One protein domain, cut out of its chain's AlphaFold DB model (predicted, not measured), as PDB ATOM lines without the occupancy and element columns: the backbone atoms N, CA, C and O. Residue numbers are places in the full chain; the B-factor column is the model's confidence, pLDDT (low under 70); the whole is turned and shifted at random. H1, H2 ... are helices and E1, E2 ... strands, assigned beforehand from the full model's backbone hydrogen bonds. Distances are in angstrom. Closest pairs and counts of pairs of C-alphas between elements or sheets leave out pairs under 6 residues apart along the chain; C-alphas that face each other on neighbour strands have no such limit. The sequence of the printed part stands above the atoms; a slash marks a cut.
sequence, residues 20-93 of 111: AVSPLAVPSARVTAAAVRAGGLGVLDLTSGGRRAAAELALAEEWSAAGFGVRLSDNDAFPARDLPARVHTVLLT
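Overview. This is residues 20 to 93 of the 111 residues of an uncharacterized protein of Streptomyces avermitilis (UniProt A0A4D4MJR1). A small, strongly twisted sheet of three parallel strands, order E1 E2 E3, has H1 and H2 side by side over one face, in two layers. The 74 printed residues run H1 E1 H2 E2 E3, a mixed class of helices and strands. The whole is compact, radius of gyration of the C-alphas 10.6 A, spanning 31 by 24 by 19 A.

Along the chain. H1, residues 29 to 37, begins at C-alpha 29 (154.546, 96.689, 217.063). E1 is residues 41 to 45, H2 50 to 63, 20.3 A long, and E2 68 to 72. E3, residues 87 to 92, ends at C-alpha 92 (164.756, 92.535, 231.841).

Arrangement. H1 lies over E1, height over the sheet 5.9 A; H2, on the same face, lies over E2 at 9.5 A. The helices touch, closest C-alphas Ala 29 and Ala 60, 4.5 A, the same way at a shallow tilt of 28 degrees. E1, H2 and E2 form a strand-helix-strand unit, two parallel neighbour strands joined through a helix, with a right-handed crossover. N 44 and O 69, 2.9 A, join E1 and E2 within hydrogen-bond range; N 91 and O 70, 2.8 A, E2 and E3. In H1 and H2 every O i to N i+4 pair is within range.

Size, cuts and confidence. The printed part has no cut. The E2 to E3 link is long, 14 residues; residues 75 to 76 have pLDDT under 70.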
ATOM      1  N   ALA A  20     152.464  98.438 229.350       94.19
ATOM      2  CA  ALA A  20     151.750  97.490 228.507       94.19
ATOM      3  C   ALA A  20     152.730  96.493 227.880       94.19
ATOM      4  O   ALA A  20     153.478  96.828 226.958       94.19
ATOM      5  N   VAL A  21     152.696  95.251 228.366       92.12
ATOM      6  CA  VAL A  21     153.503  94.136 227.856       92.12
ATOM      7  C   VAL A  21     152.575  93.068 227.280       92.12
ATOM      8  O   VAL A  21     151.609  92.665 227.926       92.12
ATOM      9  N   SER A  22     152.865  92.588 226.069       89.38
ATOM     10  CA  SER A  22     152.150  91.444 225.489       89.38
ATOM     11  C   SER A  22     152.428  90.168 226.303       89.38
ATOM     12  O   SER A  22     153.597  89.823 226.484       89.38
ATOM     13  N   PRO A  23     151.405  89.412 226.751       83.06
ATOM     14  CA  PRO A  23     151.610  88.189 227.534       83.06
ATOM     15  C   PRO A  23     152.067  86.992 226.685       83.06
ATOM     16  O   PRO A  23     152.350  85.929 227.228       83.06
ATOM     17  N   LEU A  24     152.111  87.133 225.356       85.69
ATOM     18  CA  LEU A  24     152.333  86.018 224.431       85.69
ATOM     19  C   LEU A  24     153.811  85.702 224.173       85.69
ATOM     20  O   LEU A  24     154.084  84.752 223.450       85.69
ATOM     21  N   ALA A  25     154.749  86.500 224.697       84.31
ATOM     22  CA  ALA A  25     156.173  86.415 224.346       84.31
ATOM     23  C   ALA A  25     156.430  86.456 222.819       84.31
ATOM     24  O   ALA A  25     157.369  85.855 222.302       84.31
ATOM     25  N   VAL A  26     155.556  87.156 222.083       89.94
ATOM     26  CA  VAL A  26     155.655  87.372 220.635       89.94
ATOM     27  C   VAL A  26     155.731  88.877 220.375       89.94
ATOM     28  O   VAL A  26     154.888  89.617 220.902       89.94
ATOM     29  N   PRO A  27     156.675  89.341 219.535       94.75
ATOM     30  CA  PRO A  27     156.788  90.749 219.186       94.75
ATOM     31  C   PRO A  27     155.538  91.233 218.433       94.75
ATOM     32  O   PRO A  27     155.047  90.564 217.518       94.75
ATOM     33  N   SER A  28     155.023  92.402 218.825       96.56
ATOM     34  CA  SER A  28     153.907  93.074 218.157       96.56
ATOM     35  C   SER A  28     154.011  94.597 218.272       96.56
ATOM     36  O   SER A  28     153.598  95.192 219.269       96.56
ATOM     37  N   ALA A  29     154.473  95.238 217.201       97.62
ATOM     38  CA  ALA A  29     154.546  96.689 217.063       97.62
ATOM     39  C   ALA A  29     153.178  97.359 217.214       97.62
ATOM     40  O   ALA A  29     153.074  98.469 217.729       97.62
ATOM     41  N   ARG A  30     152.101  96.677 216.796       97.19
ATOM     42  CA  ARG A  30     150.730  97.196 216.920       97.19
ATOM     43  C   ARG A  30     150.323  97.384 218.375       97.19
ATOM     44  O   ARG A  30     149.776  98.429 218.705       97.19
ATOM     45  N   VAL A  31     150.598  96.397 219.230       95.62
ATOM     46  CA  VAL A  31     150.286  96.477 220.666       95.62
ATOM     47  C   VAL A  31     151.121  97.574 221.320       95.62
ATOM     48  O   VAL A  31     150.569  98.430 222.009       95.62
ATOM     49  N   THR A  32     152.425  97.603 221.038       97.38
ATOM     50  CA  THR A  32     153.342  98.632 221.541       97.38
ATOM     51  C   THR A  32     152.879 100.037 221.150       97.38
ATOM     52  O   THR A  32     152.687 100.887 222.016       97.38
ATOM     53  N   ALA A  33     152.604 100.272 219.868       97.44
ATOM     54  CA  ALA A  33     152.194 101.581 219.377       97.44
ATOM     55  C   ALA A  33     150.783 101.979 219.850       97.44
ATOM     56  O   ALA A  33     150.505 103.164 220.022       97.44
ATOM     57  N   ALA A  34     149.874 101.020 220.060       97.12
ATOM     58  CA  ALA A  34     148.565 101.295 220.651       97.12
ATOM     59  C   ALA A  34     148.701 101.777 222.102       97.12
ATOM     60  O   ALA A  34     148.080 102.771 222.470       97.12
ATOM     61  N   ALA A  35     149.556 101.128 222.896       95.69
ATOM     62  CA  ALA A  35     149.824 101.534 224.272       95.69
ATOM     63  C   ALA A  35     150.476 102.921 224.359       95.69
ATOM     64  O   ALA A  35     150.022 103.753 225.139       95.69
ATOM     65  N   VAL A  36     151.468 103.199 223.502       95.75
ATOM     66  CA  VAL A  36     152.105 104.525 223.413       95.75
ATOM     67  C   VAL A  36     151.074 105.608 223.084       95.75
ATOM     68  O   VAL A  36     151.040 106.650 223.730       95.75
ATOM     69  N   ARG A  37     150.170 105.358 222.125       95.19
ATOM     70  CA  ARG A  37     149.094 106.307 221.783       95.19
ATOM     71  C   ARG A  37     148.052 106.477 222.887       95.19
ATOM     72  O   ARG A  37     147.432 107.530 222.960       95.19
ATOM     73  N   ALA A  38     147.867 105.467 223.732       93.94
ATOM     74  CA  ALA A  38     147.004 105.541 224.906       93.94
ATOM     75  C   ALA A  38     147.654 106.286 226.092       93.94
ATOM     76  O   ALA A  38     147.020 106.420 227.133       93.94
ATOM     77  N   GLY A  39     148.898 106.764 225.948       91.94
ATOM     78  CA  GLY A  39     149.639 107.462 227.002       91.94
ATOM     79  C   GLY A  39     150.383 106.539 227.972       91.94
ATOM     80  O   GLY A  39     150.925 107.016 228.963       91.94
ATOM     81  N   GLY A  40     150.423 105.232 227.704       92.69
ATOM     82  CA  GLY A  40     151.194 104.269 228.489       92.69
ATOM     83  C   GLY A  40     152.586 104.003 227.914       92.69
ATOM     84  O   GLY A  40     152.917 104.387 226.791       92.69
ATOM     85  N   LEU A  41     153.393 103.250 228.662       95.44
ATOM     86  CA  LEU A  41     154.647 102.694 228.165       95.44
ATOM     87  C   LEU A  41     154.367 101.391 227.409       95.44
ATOM     88  O   LEU A  41     154.202 100.328 228.014       95.44
ATOM     89  N   GLY A  42     154.329 101.459 226.080       96.69
ATOM     90  CA  GLY A  42     154.292 100.263 225.242       96.69
ATOM     91  C   GLY A  42     155.627  99.525 225.268       96.69
ATOM     92  O   GLY A  42     156.666 100.137 225.025       96.69
ATOM     93  N   VAL A  43     155.605  98.215 225.517       97.19
ATOM     94  CA  VAL A  43     156.809  97.375 225.536       97.19
ATOM     95  C   VAL A  43     156.748  96.317 224.444       97.19
ATOM     96  O   VAL A  43     155.823  95.505 224.399       97.19
ATOM     97  N   LEU A  44     157.742  96.321 223.557       96.50
ATOM     98  CA  LEU A  44     157.915  95.293 222.535       96.50
ATOM     99  C   LEU A  44     158.689  94.102 223.112       96.50
ATOM    100  O   LEU A  44     159.807  94.260 223.598       96.50
ATOM    101  N   ASP A  45     158.114  92.902 223.046       94.38
ATOM    102  CA  ASP A  45     158.794  91.691 223.507       94.38
ATOM    103  C   ASP A  45     159.778  91.178 222.442       94.38
ATOM    104  O   ASP A  45     159.361  90.720 221.378       94.38
ATOM    105  N   LEU A  46     161.080  91.282 222.720       92.94
ATOM    106  CA  LEU A  46     162.167  90.831 221.847       92.94
ATOM    107  C   LEU A  46     162.814  89.529 222.352       92.94
ATOM    108  O   LEU A  46     163.804  89.083 221.774       92.94
ATOM    109  N   THR A  47     162.256  88.888 223.387       90.69
ATOM    110  CA  THR A  47     162.829  87.675 224.003       90.69
ATOM    111  C   THR A  47     162.910  86.488 223.040       90.69
ATOM    112  O   THR A  47     163.763  85.620 223.208       90.69
ATOM    113  N   SER A  48     162.069  86.454 221.997       88.88
ATOM    114  CA  SER A  48     162.122  85.428 220.948       88.88
ATOM    115  C   SER A  48     163.240  85.641 219.922       88.88
ATOM    116  O   SER A  48     163.573  84.716 219.184       88.88
ATOM    117  N   GLY A  49     163.764  86.866 219.806       89.69
ATOM    118  CA  GLY A  49     164.780  87.233 218.822       89.69
ATOM    119  C   GLY A  49     164.396  87.010 217.352       89.69
ATOM    120  O   GLY A  49     163.226  86.868 216.972       89.69
ATOM    121  N   GLY A  50     165.425  86.982 216.501       90.50
ATOM    122  CA  GLY A  50     165.327  86.614 215.088       90.50
ATOM    123  C   GLY A  50     164.682  87.661 214.169       90.50
ATOM    124  O   GLY A  50     164.368  88.788 214.553       90.50
ATOM    125  N   ARG A  51     164.468  87.275 212.901       92.75
ATOM    126  CA  ARG A  51     164.004  88.194 211.838       92.75
ATOM    127  C   ARG A  51     162.651  88.839 212.130       92.75
ATOM    128  O   ARG A  51     162.439  89.988 211.764       92.75
ATOM    129  N   ARG A  52     161.738  88.107 212.778       93.12
ATOM    130  CA  ARG A  52     160.416  88.637 213.132       93.12
ATOM    131  C   ARG A  52     160.524  89.733 214.190       93.12
ATOM    132  O   ARG A  52     159.886  90.763 214.031       93.12
ATOM    133  N   ALA A  53     161.345  89.530 215.221       94.00
ATOM    134  CA  ALA A  53     161.581  90.545 216.242       94.00
ATOM    135  C   ALA A  53     162.211  91.810 215.640       94.00
ATOM    136  O   ALA A  53     161.740  92.906 215.921       94.00
ATOM    137  N   ALA A  54     163.185  91.662 214.736       94.56
ATOM    138  CA  ALA A  54     163.783  92.795 214.029       94.56
ATOM    139  C   ALA A  54     162.770  93.559 213.149       94.56
ATOM    140  O   ALA A  54     162.744  94.788 213.166       94.56
ATOM    141  N   ALA A  55     161.906  92.848 212.414       96.88
ATOM    142  CA  ALA A  55     160.875  93.475 211.584       96.88
ATOM    143  C   ALA A  55     159.844  94.248 212.423       96.88
ATOM    144  O   ALA A  55     159.481  95.371 212.086       96.88
ATOM    145  N   GLU A  56     159.395  93.672 213.537       97.56
ATOM    146  CA  GLU A  56     158.474  94.341 214.460       97.56
ATOM    147  C   GLU A  56     159.149  95.509 215.197       97.56
ATOM    148  O   GLU A  56     158.493  96.508 215.468       97.56
ATOM    149  N   LEU A  57     160.455  95.440 215.477       97.00
ATOM    150  CA  LEU A  57     161.198  96.562 216.056       97.00
ATOM    151  C   LEU A  57     161.236  97.764 215.107       97.00
ATOM    152  O   LEU A  57     160.970  98.881 215.544       97.00
ATOM    153  N   ALA A  58     161.483  97.527 213.815       97.19
ATOM    154  CA  ALA A  58     161.450  98.578 212.799       97.19
ATOM    155  C   ALA A  58     160.057  99.228 212.694       97.19
ATOM    156  O   ALA A  58     159.940 100.452 212.667       97.19
ATOM    157  N   LEU A  59     158.987  98.424 212.717       98.38
ATOM    158  CA  LEU A  59     157.611  98.938 212.720       98.38
ATOM    159  C   LEU A  59     157.281  99.712 214.006       98.38
ATOM    160  O   LEU A  59     156.594 100.731 213.961       98.38
ATOM    161  N   ALA A  60     157.755  99.246 215.163       97.62
ATOM    162  CA  ALA A  60     157.537  99.928 216.434       97.62
ATOM    163  C   ALA A  60     158.244 101.290 216.471       97.62
ATOM    164  O   ALA A  60     157.642 102.261 216.936       97.62
ATOM    165  N   GLU A  61     159.468 101.371 215.943       96.94
ATOM    166  CA  GLU A  61     160.219 102.619 215.781       96.94
ATOM    167  C   GLU A  61     159.484 103.615 214.881       96.94
ATOM    168  O   GLU A  61     159.343 104.783 215.245       96.94
ATOM    169  N   GLU A  62     158.956 103.146 213.750       97.44
ATOM    170  CA  GLU A  62     158.185 103.971 212.820       97.44
ATOM    171  C   GLU A  62     156.888 104.500 213.459       97.44
ATOM    172  O   GLU A  62     156.518 105.662 213.285       97.44
ATOM    173  N   TRP A  63     156.174 103.661 214.214       98.06
ATOM    174  CA  TRP A  63     154.830 103.987 214.702       98.06
ATOM    175  C   TRP A  63     154.791 104.682 216.067       98.06
ATOM    176  O   TRP A  63     153.739 105.218 216.430       98.06
ATOM    177  N   SER A  64     155.897 104.681 216.817       96.19
ATOM    178  CA  SER A  64     155.958 105.139 218.215       96.19
ATOM    179  C   SER A  64     156.876 106.353 218.369       96.19
ATOM    180  O   SER A  64     157.926 106.295 219.006       96.19
ATOM    181  N   ALA A  65     156.466 107.494 217.804       89.75
ATOM    182  CA  ALA A  65     157.263 108.726 217.815       89.75
ATOM    183  C   ALA A  65     157.633 109.220 219.230       89.75
ATOM    184  O   ALA A  65     158.710 109.788 219.416       89.75
ATOM    185  N   ALA A  66     156.768 108.974 220.221       89.88
ATOM    186  CA  ALA A  66     157.001 109.333 221.622       89.88
ATOM    187  C   ALA A  66     158.045 108.446 222.330       89.88
ATOM    188  O   ALA A  66     158.432 108.749 223.453       89.88
ATOM    189  N   GLY A  67     158.535 107.392 221.669       94.25
ATOM    190  CA  GLY A  67     159.410 106.390 222.268       94.25
ATOM    191  C   GLY A  67     158.638 105.206 222.847       94.25
ATOM    192  O   GLY A  67     157.411 105.232 222.964       94.25
ATOM    193  N   PHE A  68     159.359 104.122 223.120       97.12
ATOM    194  CA  PHE A  68     158.794 102.877 223.634       97.12
ATOM    195  C   PHE A  68     159.841 102.072 224.417       97.12
ATOM    196  O   PHE A  68     161.034 102.389 224.420       97.12
ATOM    197  N   GLY A  69     159.385 101.028 225.108       96.38
ATOM    198  CA  GLY A  69     160.246 100.078 225.798       96.38
ATOM    199  C   GLY A  69     160.433  98.768 225.035       96.38
ATOM    200  O   GLY A  69     159.634  98.409 224.170       96.38
ATOM    201  N   VAL A  70     161.454  98.001 225.403       95.62
ATOM    202  CA  VAL A  70     161.658  96.623 224.927       95.62
ATOM    203  C   VAL A  70     161.804  95.667 226.098       95.62
ATOM    204  O   VAL A  70     162.239  96.073 227.172       95.62
ATOM    205  N   ARG A  71     161.463  94.396 225.899       93.56
ATOM    206  CA  ARG A  71     161.744  93.322 226.855       93.56
ATOM    207  C   ARG A  71     162.797  92.380 226.286       93.56
ATOM    208  O   ARG A  71     162.616  91.875 225.180       93.56
ATOM    209  N   LEU A  72     163.869  92.156 227.043       89.56
ATOM    210  CA  LEU A  72     165.006  91.314 226.668       89.56
ATOM    211  C   LEU A  72     165.217  90.189 227.683       89.56
ATOM    212  O   LEU A  72     164.928  90.352 228.869       89.56
ATOM    213  N   SER A  73     165.749  89.074 227.190       85.19
ATOM    214  CA  SER A  73     166.264  87.956 227.982       85.19
ATOM    215  C   SER A  73     167.755  87.769 227.716       85.19
ATOM    216  O   SER A  73     168.288  88.274 226.727       85.19
ATOM    217  N   ASP A  74     168.423  87.019 228.587       74.12
ATOM    218  CA  ASP A  74     169.876  86.810 228.551       74.12
ATOM    219  C   ASP A  74     170.370  85.857 227.457       74.12
ATOM    220  O   ASP A  74     171.568  85.639 227.314       74.12
ATOM    221  N   ASN A  75     169.468  85.281 226.666       67.19
ATOM    222  CA  ASN A  75     169.805  84.283 225.648       67.19
ATOM    223  C   ASN A  75     170.409  84.894 224.364       67.19
ATOM    224  O   ASN A  75     170.255  84.329 223.285       67.19
ATOM    225  N   ASP A  76     170.982  86.102 224.436       66.00
ATOM    226  CA  ASP A  76     171.493  86.866 223.284       66.00
ATOM    227  C   ASP A  76     170.509  86.959 222.095       66.00
ATOM    228  O   ASP A  76     170.895  87.206 220.950       66.00
ATOM    229  N   ALA A  77     169.207  86.781 222.352       75.38
ATOM    230  CA  ALA A  77     168.189  86.674 221.309       75.38
ATOM    231  C   ALA A  77     168.080  87.971 220.490       75.38
ATOM    232  O   ALA A  77     167.743  87.945 219.302       75.38
ATOM    233  N   PHE A  78     168.394  89.101 221.128       81.94
ATOM    234  CA  PHE A  78     168.490  90.404 220.493       81.94
ATOM    235  C   PHE A  78     169.586  91.247 221.170       81.94
ATOM    236  O   PHE A  78     169.477  91.538 222.364       81.94
ATOM    237  N   PRO A  79     170.644  91.660 220.454       77.56
ATOM    238  CA  PRO A  79     171.746  92.382 221.071       77.56
ATOM    239  C   PRO A  79     171.354  93.841 221.348       77.56
ATOM    240  O   PRO A  79     170.893  94.559 220.465       77.56
ATOM    241  N   ALA A  80     171.604  94.322 222.570       75.81
ATOM    242  CA  ALA A  80     171.208  95.671 222.999       75.81
ATOM    243  C   ALA A  80     171.800  96.814 222.144       75.81
ATOM    244  O   ALA A  80     171.229  97.897 222.080       75.81
ATOM    245  N   ARG A  81     172.932  96.575 221.463       79.75
ATOM    246  CA  ARG A  81     173.557  97.535 220.532       79.75
ATOM    247  C   ARG A  81     172.719  97.812 219.276       79.75
ATOM    248  O   ARG A  81     172.936  98.834 218.640       79.75
ATOM    249  N   ASP A  82     171.789  96.918 218.939       86.69
ATOM    250  CA  ASP A  82     170.917  97.043 217.770       86.69
ATOM    251  C   ASP A  82     169.594  97.755 218.129       86.69
ATOM    252  O   ASP A  82     168.686  97.842 217.304       86.69
ATOM    253  N   LEU A  83     169.456  98.256 219.365       90.88
ATOM    254  CA  LEU A  83     168.280  99.016 219.782       90.88
ATOM    255  C   LEU A  83     168.321 100.443 219.206       90.88
ATOM    256  O   LEU A  83     169.323 101.144 219.376       90.88
ATOM    257  N   PRO A  84     167.236 100.908 218.566       92.88
ATOM    258  CA  PRO A  84     167.172 102.258 218.031       92.88
ATOM    259  C   PRO A  84     167.039 103.294 219.148       92.88
ATOM    260  O   PRO A  84     166.550 103.007 220.240       92.88
ATOM    261  N   ALA A  85     167.377 104.550 218.847       90.50
ATOM    262  CA  ALA A  85     167.326 105.654 219.812       90.50
ATOM    263  C   ALA A  85     165.920 105.928 220.390       90.50
ATOM    264  O   ALA A  85     165.796 106.564 221.434       90.50
ATOM    265  N   ARG A  86     164.853 105.458 219.725       93.19
ATOM    266  CA  ARG A  86     163.465 105.532 220.223       93.19
ATOM    267  C   ARG A  86     163.194 104.587 221.400       93.19
ATOM    268  O   ARG A  86     162.205 104.784 222.103       93.19
ATOM    269  N   VAL A  87     164.052 103.591 221.619       95.56
ATOM    270  CA  VAL A  87     163.982 102.697 222.775       95.56
ATOM    271  C   VAL A  87     164.688 103.355 223.952       95.56
ATOM    272  O   VAL A  87     165.908 103.480 223.965       95.56
ATOM    273  N   HIS A  88     163.918 103.760 224.959       92.44
ATOM    274  CA  HIS A  88     164.454 104.432 226.151       92.44
ATOM    275  C   HIS A  88     164.315 103.599 227.431       92.44
ATOM    276  O   HIS A  88     164.938 103.917 228.441       92.44
ATOM    277  N   THR A  89     163.511 102.532 227.399       93.12
ATOM    278  CA  THR A  89     163.290 101.647 228.548       93.12
ATOM    279  C   THR A  89     163.541 100.197 228.158       93.12
ATOM    280  O   THR A  89     163.030  99.718 227.149       93.12
ATOM    281  N   VAL A  90     164.287  99.475 228.991       92.00
ATOM    282  CA  VAL A  90     164.528  98.037 228.830       92.00
ATOM    283  C   VAL A  90     163.960  97.311 230.044       92.00
ATOM    284  O   VAL A  90     164.374  97.562 231.174       92.00
ATOM    285  N   LEU A  91     163.010  96.411 229.806       91.50
ATOM    286  CA  LEU A  91     162.551  95.434 230.779       91.50
ATOM    287  C   LEU A  91     163.389  94.168 230.647       91.50
ATOM    288  O   LEU A  91     163.510  93.589 229.570       91.50
ATOM    289  N   LEU A  92     163.933  93.727 231.766       89.50
ATOM    290  CA  LEU A  92     164.756  92.535 231.841       89.50
ATOM    291  C   LEU A  92     163.917  91.392 232.393       89.50
ATOM    292  O   LEU A  92     163.161  91.573 233.350       89.50
ATOM    293  N   THR A  93     164.008  90.219 231.773       86.25
ATOM    294  CA  THR A  93     163.443  89.010 232.372       86.25
ATOM    295  C   THR A  93     164.209  88.650 233.651       86.25
ATOM    296  O   THR A  93     165.335  89.091 233.868       86.25
TER     297      THR A  93